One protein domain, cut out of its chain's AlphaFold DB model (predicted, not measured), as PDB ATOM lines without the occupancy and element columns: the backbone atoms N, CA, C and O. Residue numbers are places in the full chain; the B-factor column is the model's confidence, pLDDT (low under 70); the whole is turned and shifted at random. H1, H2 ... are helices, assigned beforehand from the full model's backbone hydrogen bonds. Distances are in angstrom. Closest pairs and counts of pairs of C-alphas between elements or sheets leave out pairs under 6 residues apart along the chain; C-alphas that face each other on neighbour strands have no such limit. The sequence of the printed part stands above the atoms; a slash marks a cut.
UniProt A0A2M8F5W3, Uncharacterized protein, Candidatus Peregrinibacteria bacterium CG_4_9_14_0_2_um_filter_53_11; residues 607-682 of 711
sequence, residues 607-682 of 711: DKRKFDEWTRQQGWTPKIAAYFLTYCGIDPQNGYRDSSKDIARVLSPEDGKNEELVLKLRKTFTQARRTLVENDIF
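Overview. This is residues 607 to 682 of the 711 residues of an uncharacterized protein of Candidatus Peregrinibacteria bacterium CG_4_9_14_0_2_um_filter_53_11 (UniProt A0A2M8F5W3). One long helix, H3, makes the long axis, and the shorter helix H2 crosses it near its middle at about a right angle; H1, also short, lies toward the end of the model where H3 finishes, near H2. A long loop of residues 632 to 658 runs from the end of H2 round to the start of H3, and the three helices come near each other at few points. The printed part has 76 residues, with three named helices in the order H1, H2, H3 and no named strand, and its class is all helix. It is compact, with a radius of gyration of the C-alphas of 11.8 A, and the C-alphas span 32 by 25 by 19 A.

Along the chain. H1 is residues 608 to 617, beginning with C-alpha 608 at (101.557, 125.465, 104.800), and it is 14.4 A from first to last C-alpha. H2 is residues 622 to 631, 14.0 A long, with C-alpha 622 at (102.951, 115.285, 112.699). H3, the longest helix, is residues 659 to 678 and measures 28.8 A; its last C-alpha, that of Glu 678, is at (86.491, 129.605, 108.536).

Arrangement. H1 and H2 are close but not clearly touching, and their closest C-alphas, those of Thr 615 and Ala 625, are 6.6 A apart. Their lines stand at a steep tilt of 59 degrees, and they run opposite ways. H2 and H3 are also close but not clearly touching, with 2 pairs of C-alphas within 8 A; the closest C-alphas are those of Phe 628 and Phe 669, 6.5 A apart. The lines of H2 and H3 are about perpendicular, at 76 degrees. H1 and H3 are only just apart, their closest C-alphas being 8.1 A from each other. In H1, H2 and H3, every O i to N i+4 pair is within hydrogen-bond range.

Size, cuts and confidence. The two C-alphas farthest apart are those of Lys 657 and Asp 680, at 33.4 A, while the first and last printed C-alphas, those of Asp 607 and Phe 682, are 8.4 A apart. The printed part has no cut. The link from H1 to H2, of 4 residues, is tight, and the link from H2 to H3, of 27 residues, is long. The mean pLDDT of the printed part is 82.9, and the model's confidence is low, under 70, at residues 636 to 645, which lie in the long link.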
ATOM      1  N   ASP A 607      99.139 128.528 102.216       86.12
ATOM      2  CA  ASP A 607     100.298 128.657 103.106       86.12
ATOM      3  C   ASP A 607     100.368 127.524 104.135       86.12
ATOM      4  O   ASP A 607      99.663 127.500 105.149       86.12
ATOM      5  N   LYS A 608     101.301 126.595 103.903       85.56
ATOM      6  CA  LYS A 608     101.557 125.465 104.800       85.56
ATOM      7  C   LYS A 608     101.986 125.898 106.207       85.56
ATOM      8  O   LYS A 608     101.710 125.178 107.162       85.56
ATOM      9  N   ARG A 609     102.615 127.066 106.376       89.50
ATOM     10  CA  ARG A 609     103.098 127.529 107.689       89.50
ATOM     11  C   ARG A 609     101.945 127.816 108.644       89.50
ATOM     12  O   ARG A 609     102.014 127.404 109.797       89.50
ATOM     13  N   LYS A 610     100.870 128.439 108.148       90.50
ATOM     14  CA  LYS A 610      99.645 128.683 108.928       90.50
ATOM     15  C   LYS A 610      99.004 127.376 109.395       90.50
ATOM     16  O   LYS A 610      98.582 127.267 110.542       90.50
ATOM     17  N   PHE A 611      98.984 126.363 108.530       91.31
ATOM     18  CA  PHE A 611      98.496 125.030 108.883       91.31
ATOM     19  C   PHE A 611      99.387 124.343 109.933       91.31
ATOM     20  O   PHE A 611      98.884 123.799 110.919       91.31
ATOM     21  N   ASP A 612     100.708 124.395 109.764       90.44
ATOM     22  CA  ASP A 612     101.661 123.804 110.708       90.44
ATOM     23  C   ASP A 612     101.598 124.490 112.087       90.44
ATOM     24  O   ASP A 612     101.712 123.832 113.121       90.44
ATOM     25  N   GLU A 613     101.384 125.805 112.132       91.31
ATOM     26  CA  GLU A 613     101.192 126.552 113.378       91.31
ATOM     27  C   GLU A 613      99.862 126.201 114.054       91.31
ATOM     28  O   GLU A 613      99.834 125.884 115.246       91.31
ATOM     29  N   TRP A 614      98.774 126.160 113.284       92.69
ATOM     30  CA  TRP A 614      97.454 125.792 113.788       92.69
ATOM     31  C   TRP A 614      97.434 124.363 114.351       92.69
ATOM     32  O   TRP A 614      96.952 124.132 115.458       92.69
ATOM     33  N   THR A 615      98.024 123.392 113.646       92.00
ATOM     34  CA  THR A 615      98.082 121.994 114.116       92.00
ATOM     35  C   THR A 615      98.900 121.836 115.400       92.00
ATOM     36  O   THR A 615      98.518 121.047 116.269       92.00
ATOM     37  N   ARG A 616      99.970 122.627 115.584       90.25
ATOM     38  CA  ARG A 616     100.714 122.685 116.855       90.25
ATOM     39  C   ARG A 616      99.862 123.238 117.993       90.25
ATOM     40  O   ARG A 616      99.888 122.666 119.080       90.25
ATOM     41  N   GLN A 617      99.083 124.293 117.750       90.00
ATOM     42  CA  GLN A 617      98.170 124.865 118.753       90.00
ATOM     43  C   GLN A 617      97.081 123.868 119.181       90.00
ATOM     44  O   GLN A 617      96.694 123.841 120.346       90.00
ATOM     45  N   GLN A 618      96.634 122.998 118.270       89.00
ATOM     46  CA  GLN A 618      95.686 121.916 118.568       89.00
ATOM     47  C   GLN A 618      96.329 120.688 119.244       89.00
ATOM     48  O   GLN A 618      95.635 119.713 119.540       89.00
ATOM     49  N   GLY A 619      97.650 120.692 119.465       87.50
ATOM     50  CA  GLY A 619      98.382 119.566 120.051       87.50
ATOM     51  C   GLY A 619      98.455 118.334 119.140       87.50
ATOM     52  O   GLY A 619      98.600 117.212 119.630       87.50
ATOM     53  N   TRP A 620      98.317 118.504 117.822       91.00
ATOM     54  CA  TRP A 620      98.375 117.386 116.886       91.00
ATOM     55  C   TRP A 620      99.811 116.922 116.669       91.00
ATOM     56  O   TRP A 620     100.739 117.715 116.519       91.00
ATOM     57  N   THR A 621      99.992 115.606 116.596       87.81
ATOM     58  CA  THR A 621     101.271 115.036 116.176       87.81
ATOM     59  C   THR A 621     101.454 115.209 114.662       87.81
ATOM     60  O   THR A 621     100.458 115.248 113.930       87.81
ATOM     61  N   PRO A 622     102.698 115.221 114.143       86.56
ATOM     62  CA  PRO A 622     102.951 115.285 112.699       86.56
ATOM     63  C   PRO A 622     102.236 114.180 111.908       86.56
ATOM     64  O   PRO A 622     101.778 114.403 110.792       86.56
ATOM     65  N   LYS A 623     102.079 112.998 112.518       85.62
ATOM     66  CA  LYS A 623     101.341 111.862 111.951       85.62
ATOM     67  C   LYS A 623      99.851 112.185 111.760       85.62
ATOM     68  O   LYS A 623      99.295 111.890 110.710       85.62
ATOM     69  N   ILE A 624      99.214 112.823 112.745       85.81
ATOM     70  CA  ILE A 624      97.800 113.232 112.669       85.81
ATOM     71  C   ILE A 624      97.619 114.376 111.666       85.81
ATOM     72  O   ILE A 624      96.657 114.360 110.902       85.81
ATOM     73  N   ALA A 625      98.552 115.331 111.626       87.50
ATOM     74  CA  ALA A 625      98.541 116.411 110.640       87.50
ATOM     75  C   ALA A 625      98.654 115.874 109.201       87.50
ATOM     76  O   ALA A 625      97.895 116.297 108.333       87.50
ATOM     77  N   ALA A 626      99.529 114.888 108.964       84.94
ATOM     78  CA  ALA A 626      99.633 114.208 107.673       84.94
ATOM     79  C   ALA A 626      98.321 113.498 107.301       84.94
ATOM     80  O   ALA A 626      97.769 113.771 106.240       84.94
ATOM     81  N   TYR A 627      97.749 112.696 108.210       86.81
ATOM     82  CA  TYR A 627      96.437 112.070 107.999       86.81
ATOM     83  C   TYR A 627      95.344 113.086 107.687       86.81
ATOM     84  O   TYR A 627      94.489 112.841 106.842       86.81
ATOM     85  N   PHE A 628      95.366 114.251 108.320       88.69
ATOM     86  CA  PHE A 628      94.392 115.289 108.034       88.69
ATOM     87  C   PHE A 628      94.550 115.904 106.629       88.69
ATOM     88  O   PHE A 628      93.549 116.135 105.947       88.69
ATOM     89  N   LEU A 629      95.781 116.125 106.158       86.94
ATOM     90  CA  LEU A 629      96.032 116.582 104.783       86.94
ATOM     91  C   LEU A 629      95.578 115.538 103.753       86.94
ATOM     92  O   LEU A 629      94.933 115.888 102.762       86.94
ATOM     93  N   THR A 630      95.827 114.253 104.021       83.44
ATOM     94  CA  THR A 630      95.327 113.140 103.204       83.44
ATOM     95  C   THR A 630      93.794 113.065 103.230       83.44
ATOM     96  O   THR A 630      93.165 112.863 102.192       83.44
ATOM     97  N   TYR A 631      93.169 113.290 104.391       84.88
ATOM     98  CA  TYR A 631      91.711 113.357 104.551       84.88
ATOM     99  C   TYR A 631      91.083 114.469 103.701       84.88
ATOM    100  O   TYR A 631      90.003 114.272 103.148       84.88
ATOM    101  N   CYS A 632      91.770 115.605 103.563       83.62
ATOM    102  CA  CYS A 632      91.310 116.747 102.775       83.62
ATOM    103  C   CYS A 632      91.648 116.653 101.276       83.62
ATOM    104  O   CYS A 632      91.260 117.549 100.532       83.62
ATOM    105  N   GLY A 633      92.353 115.606 100.825       77.31
ATOM    106  CA  GLY A 633      92.776 115.471  99.426       77.31
ATOM    107  C   GLY A 633      93.893 116.440  99.016       77.31
ATOM    108  O   GLY A 633      94.031 116.742  97.838       77.31
ATOM    109  N   ILE A 634      94.688 116.928  99.973       80.06
ATOM    110  CA  ILE A 634      95.777 117.904  99.752       80.06
ATOM    111  C   ILE A 634      97.152 117.208  99.737       80.06
ATOM    112  O   ILE A 634      98.161 117.795  99.362       80.06
ATOM    113  N   ASP A 635      97.210 115.935 100.126       75.19
ATOM    114  CA  ASP A 635      98.458 115.181 100.217       75.19
ATOM    115  C   ASP A 635      98.889 114.563  98.864       75.19
ATOM    116  O   ASP A 635      98.167 113.707  98.326       75.19
ATOM    117  N   PRO A 636     100.083 114.913  98.337       65.81
ATOM    118  CA  PRO A 636     100.637 114.301  97.130       65.81
ATOM    119  C   PRO A 636     100.856 112.793  97.254       65.81
ATOM    120  O   PRO A 636     100.734 112.082  96.258       65.81
ATOM    121  N   GLN A 637     101.164 112.281  98.451       64.31
ATOM    122  CA  GLN A 637     101.512 110.868  98.639       64.31
ATOM    123  C   GLN A 637     100.328 109.924  98.385       64.31
ATOM    124  O   GLN A 637     100.534 108.762  98.045       64.31
ATOM    125  N   ASN A 638      99.095 110.430  98.483       64.00
ATOM    126  CA  ASN A 638      97.868 109.689  98.176       64.00
ATOM    127  C   ASN A 638      97.232 110.122  96.838       64.00
ATOM    128  O   ASN A 638      96.040 109.907  96.603       64.00
ATOM    129  N   GLY A 639      97.999 110.799  95.973       59.66
ATOM    130  CA  GLY A 639      97.512 111.305  94.689       59.66
ATOM    131  C   GLY A 639      96.330 112.269  94.829       59.66
ATOM    132  O   GLY A 639      95.456 112.271  93.964       59.66
ATOM    133  N   TYR A 640      96.274 113.033  95.930       66.00
ATOM    134  CA  TYR A 640      95.260 114.063  96.186       66.00
ATOM    135  C   TYR A 640      93.803 113.563  96.186       66.00
ATOM    136  O   TYR A 640      92.862 114.303  95.897       66.00
ATOM    137  N   ARG A 641      93.581 112.282  96.507       64.06
ATOM    138  CA  ARG A 641      92.224 111.728  96.600       64.06
ATOM    139  C   ARG A 641      91.513 112.232  97.854       64.06
ATOM    140  O   ARG A 641      91.926 111.895  98.965       64.06
ATOM    141  N   ASP A 642      90.396 112.942  97.678       65.25
ATOM    142  CA  ASP A 642      89.485 113.261  98.784       65.25
ATOM    143  C   ASP A 642      88.953 111.954  99.397       65.25
ATOM    144  O   ASP A 642      88.147 111.226  98.809       65.25
ATOM    145  N   SER A 643      89.453 111.651 100.593       66.75
ATOM    146  CA  SER A 643      89.120 110.451 101.359       66.75
ATOM    147  C   SER A 643      88.187 110.775 102.527       66.75
ATOM    148  O   SER A 643      88.034 109.976 103.450       66.75
ATOM    149  N   SER A 644      87.510 111.929 102.488       66.06
ATOM    150  CA  SER A 644      86.648 112.400 103.576       66.06
ATOM    151  C   SER A 644      85.479 111.468 103.906       66.06
ATOM    152  O   SER A 644      84.948 111.490 105.022       66.06
ATOM    153  N   LYS A 645      85.108 110.608 102.950       67.25
ATOM    154  CA  LYS A 645      84.073 109.576 103.094       67.25
ATOM    155  C   LYS A 645      84.572 108.291 103.768       67.25
ATOM    156  O   LYS A 645      83.735 107.523 104.236       67.25
ATOM    157  N   ASP A 646      85.885 108.066 103.852       74.81
ATOM    158  CA  ASP A 646      86.480 106.820 104.350       74.81
ATOM    159  C   ASP A 646      87.796 107.068 105.113       74.81
ATOM    160  O   ASP A 646      88.898 106.871 104.602       74.81
ATOM    161  N   ILE A 647      87.679 107.507 106.373       79.44
ATOM    162  CA  ILE A 647      88.843 107.781 107.233       79.44
ATOM    163  C   ILE A 647      89.698 106.548 107.492       79.44
ATOM    164  O   ILE A 647      90.899 106.694 107.677       79.44
ATOM    165  N   ALA A 648      89.129 105.342 107.478       76.31
ATOM    166  CA  ALA A 648      89.908 104.134 107.726       76.31
ATOM    167  C   ALA A 648      91.014 103.940 106.672       76.31
ATOM    168  O   ALA A 648      92.075 103.421 107.002       76.31
ATOM    169  N   ARG A 649      90.802 104.428 105.440       72.00
ATOM    170  CA  ARG A 649      91.802 104.432 104.354       72.00
ATOM    171  C   ARG A 649      92.878 105.504 104.480       72.00
ATOM    172  O   ARG A 649      93.910 105.408 103.828       72.00
ATOM    173  N   VAL A 650      92.616 106.534 105.277       76.50
ATOM    174  CA  VAL A 650      93.556 107.629 105.539       76.50
ATOM    175  C   VAL A 650      94.577 107.231 106.608       76.50
ATOM    176  O   VAL A 650      95.700 107.727 106.616       76.50
ATOM    177  N   LEU A 651      94.183 106.345 107.523       81.31
ATOM    178  CA  LEU A 651      95.002 105.911 108.648       81.31
ATOM    179  C   LEU A 651      95.938 104.757 108.268       81.31
ATOM    180  O   LEU A 651      95.760 104.083 107.254       81.31
ATOM    181  N   SER A 652      96.933 104.486 109.121       82.38
ATOM    182  CA  SER A 652      97.738 103.267 108.979       82.38
ATOM    183  C   SER A 652      96.861 102.006 109.096       82.38
ATOM    184  O   SER A 652      95.826 102.046 109.764       82.38
ATOM    185  N   PRO A 653      97.275 100.856 108.526       80.69
ATOM    186  CA  PRO A 653      96.508  99.607 108.610       80.69
ATOM    187  C   PRO A 653      96.210  99.127 110.040       80.69
ATOM    188  O   PRO A 653      95.282  98.345 110.246       80.69
ATOM    189  N   GLU A 654      97.012  99.552 111.016       82.44
ATOM    190  CA  GLU A 654      96.825  99.252 112.439       82.44
ATOM    191  C   GLU A 654      95.809 100.208 113.074       82.44
ATOM    192  O   GLU A 654      94.842  99.762 113.692       82.44
ATOM    193  N   ASP A 655      95.965 101.512 112.835       80.94
ATOM    194  CA  ASP A 655      95.068 102.557 113.342       80.94
ATOM    195  C   ASP A 655      93.661 102.462 112.717       80.94
ATOM    196  O   ASP A 655      92.658 102.700 113.389       80.94
ATOM    197  N   GLY A 656      93.568 102.058 111.446       77.12
ATOM    198  CA  GLY A 656      92.312 101.892 110.707       77.12
ATOM    199  C   GLY A 656      91.450 100.713 111.175       77.12
ATOM    200  O   GLY A 656      90.253 100.690 110.898       77.12
ATOM    201  N   LYS A 657      92.023  99.752 111.917       83.38
ATOM    202  CA  LYS A 657      91.279  98.647 112.556       83.38
ATOM    203  C   LYS A 657      90.681  99.035 113.909       83.38
ATOM    204  O   LYS A 657      89.869  98.287 114.448       83.38
ATOM    205  N   ASN A 658      91.078 100.178 114.467       85.94
ATOM    206  CA  ASN A 658      90.560 100.681 115.730       85.94
ATOM    207  C   ASN A 658      89.322 101.560 115.479       85.94
ATOM    208  O   ASN A 658      89.429 102.751 115.179       85.94
ATOM    209  N   GLU A 659      88.133 100.965 115.606       82.69
ATOM    210  CA  GLU A 659      86.853 101.629 115.314       82.69
ATOM    211  C   GLU A 659      86.606 102.884 116.173       82.69
ATOM    212  O   GLU A 659      86.068 103.879 115.679       82.69
ATOM    213  N   GLU A 660      87.043 102.884 117.436       85.94
ATOM    214  CA  GLU A 660      86.883 104.024 118.346       85.94
ATOM    215  C   GLU A 660      87.766 105.209 117.923       85.94
ATOM    216  O   GLU A 660      87.309 106.357 117.872       85.94
ATOM    217  N   LEU A 661      89.012 104.926 117.532       82.62
ATOM    218  CA  LEU A 661      89.939 105.921 116.996       82.62
ATOM    219  C   LEU A 661      89.430 106.510 115.674       82.62
ATOM    220  O   LEU A 661      89.437 107.732 115.508       82.62
ATOM    221  N   VAL A 662      88.939 105.665 114.763       84.19
ATOM    222  CA  VAL A 662      88.349 106.074 113.477       84.19
ATOM    223  C   VAL A 662      87.162 107.019 113.692       84.19
ATOM    224  O   VAL A 662      87.083 108.074 113.059       84.19
ATOM    225  N   LEU A 663      86.252 106.685 114.612       83.88
ATOM    226  CA  LEU A 663      85.094 107.522 114.935       83.88
ATOM    227  C   LEU A 663      85.499 108.861 115.566       83.88
ATOM    228  O   LEU A 663      84.931 109.901 115.214       83.88
ATOM    229  N   LYS A 664      86.486 108.851 116.469       86.06
ATOM    230  CA  LYS A 664      87.016 110.061 117.108       86.06
ATOM    231  C   LYS A 664      87.669 110.984 116.082       86.06
ATOM    232  O   LYS A 664      87.269 112.142 115.969       86.06
ATOM    233  N   LEU A 665      88.597 110.458 115.280       86.12
ATOM    234  CA  LEU A 665      89.283 111.217 114.235       86.12
ATOM    235  C   LEU A 665      88.312 111.729 113.174       86.12
ATOM    236  O   LEU A 665      88.478 112.847 112.706       86.12
ATOM    237  N   ARG A 666      87.235 110.999 112.857       86.19
ATOM    238  CA  ARG A 666      86.192 111.497 111.950       86.19
ATOM    239  C   ARG A 666      85.507 112.751 112.444       86.19
ATOM    240  O   ARG A 666      85.348 113.692 111.667       86.19
ATOM    241  N   LYS A 667      85.127 112.792 113.717       86.69
ATOM    242  CA  LYS A 667      84.534 113.997 114.307       86.69
ATOM    243  C   LYS A 667      85.553 115.135 114.347       86.69
ATOM    244  O   LYS A 667      85.249 116.226 113.871       86.69
ATOM    245  N   THR A 668      86.770 114.850 114.814       88.38
ATOM    246  CA  THR A 668      87.862 115.828 114.904       88.38
ATOM    247  C   THR A 668      88.222 116.422 113.543       88.38
ATOM    248  O   THR A 668      88.274 117.637 113.413       88.38
ATOM    249  N   PHE A 669      88.406 115.602 112.507       91.50
ATOM    250  CA  PHE A 669      88.764 116.059 111.163       91.50
ATOM    251  C   PHE A 669      87.615 116.797 110.474       91.50
ATOM    252  O   PHE A 669      87.846 117.809 109.821       91.50
ATOM    253  N   THR A 670      86.364 116.372 110.667       88.12
ATOM    254  CA  THR A 670      85.210 117.108 110.121       88.12
ATOM    255  C   THR A 670      85.117 118.514 110.723       88.12
ATOM    256  O   THR A 670      84.884 119.483 110.002       88.12
ATOM    257  N   GLN A 671      85.328 118.640 112.038       89.38
ATOM    258  CA  GLN A 671      85.321 119.926 112.735       89.38
ATOM    259  C   GLN A 671      86.533 120.788 112.356       89.38
ATOM    260  O   GLN A 671      86.373 121.968 112.050       89.38
ATOM    261  N   ALA A 672      87.725 120.191 112.311       89.56
ATOM    262  CA  ALA A 672      88.955 120.860 111.903       89.56
ATOM    263  C   ALA A 672      88.864 121.403 110.473       89.56
ATOM    264  O   ALA A 672      89.230 122.547 110.241       89.56
ATOM    265  N   ARG A 673      88.302 120.636 109.529       89.19
ATOM    266  CA  ARG A 673      88.094 121.082 108.142       89.19
ATOM    267  C   ARG A 673      87.223 122.334 108.067       89.19
ATOM    268  O   ARG A 673      87.563 123.242 107.322       89.19
ATOM    269  N   ARG A 674      86.128 122.400 108.834       87.75
ATOM    270  CA  ARG A 674      85.276 123.604 108.898       87.75
ATOM    271  C   ARG A 674      86.034 124.786 109.489       87.75
ATOM    272  O   ARG A 674      86.106 125.831 108.865       87.75
ATOM    273  N   THR A 675      86.688 124.557 110.625       89.81
ATOM    274  CA  THR A 675      87.442 125.583 111.358       89.81
ATOM    275  C   THR A 675      88.596 126.155 110.525       89.81
ATOM    276  O   THR A 675      88.875 127.343 110.586       89.81
ATOM    277  N   LEU A 676      89.288 125.327 109.740       90.38
ATOM    278  CA  LEU A 676      90.398 125.765 108.890       90.38
ATOM    279  C   LEU A 676      89.935 126.567 107.670       90.38
ATOM    280  O   LEU A 676      90.666 127.448 107.232       90.38
ATOM    281  N   VAL A 677      88.740 126.278 107.148       89.50
ATOM    282  CA  VAL A 677      88.113 127.091 106.097       89.50
ATOM    283  C   VAL A 677      87.605 128.415 106.671       89.50
ATOM    284  O   VAL A 677      87.827 129.454 106.075       89.50
ATOM    285  N   GLU A 678      86.983 128.397 107.852       89.69
ATOM    286  CA  GLU A 678      86.491 129.605 108.536       89.69
ATOM    287  C   GLU A 678      87.613 130.570 108.958       89.69
ATOM    288  O   GLU A 678      87.371 131.765 109.071       89.69
ATOM    289  N   ASN A 679      88.825 130.060 109.199       87.81
ATOM    290  CA  ASN A 679      89.999 130.859 109.572       87.81
ATOM    291  C   ASN A 679      90.895 131.233 108.374       87.81
ATOM    292  O   ASN A 679      92.044 131.620 108.588       87.81
ATOM    293  N   ASP A 680      90.429 131.046 107.135       85.38
ATOM    294  CA  ASP A 680      91.188 131.333 105.906       85.38
ATOM    295  C   ASP A 680      92.572 130.651 105.854       85.38
ATOM    296  O   ASP A 680      93.545 131.167 105.295       85.38
ATOM    297  N   ILE A 681      92.693 129.475 106.476       88.56
ATOM    298  CA  ILE A 681      93.894 128.631 106.375       88.56
ATOM    299  C   ILE A 681      93.763 127.708 105.162       88.56
ATOM    300  O   ILE A 681      94.747 127.472 104.459       88.56
ATOM    301  N   PHE A 682      92.555 127.196 104.914       88.88
ATOM    302  CA  PHE A 682      92.191 126.501 103.683       88.88
ATOM    303  C   PHE A 682      91.204 127.338 102.885       88.88
ATOM    304  O   PHE A 682      90.185 127.775 103.408       88.88
TER     305      PHE A 682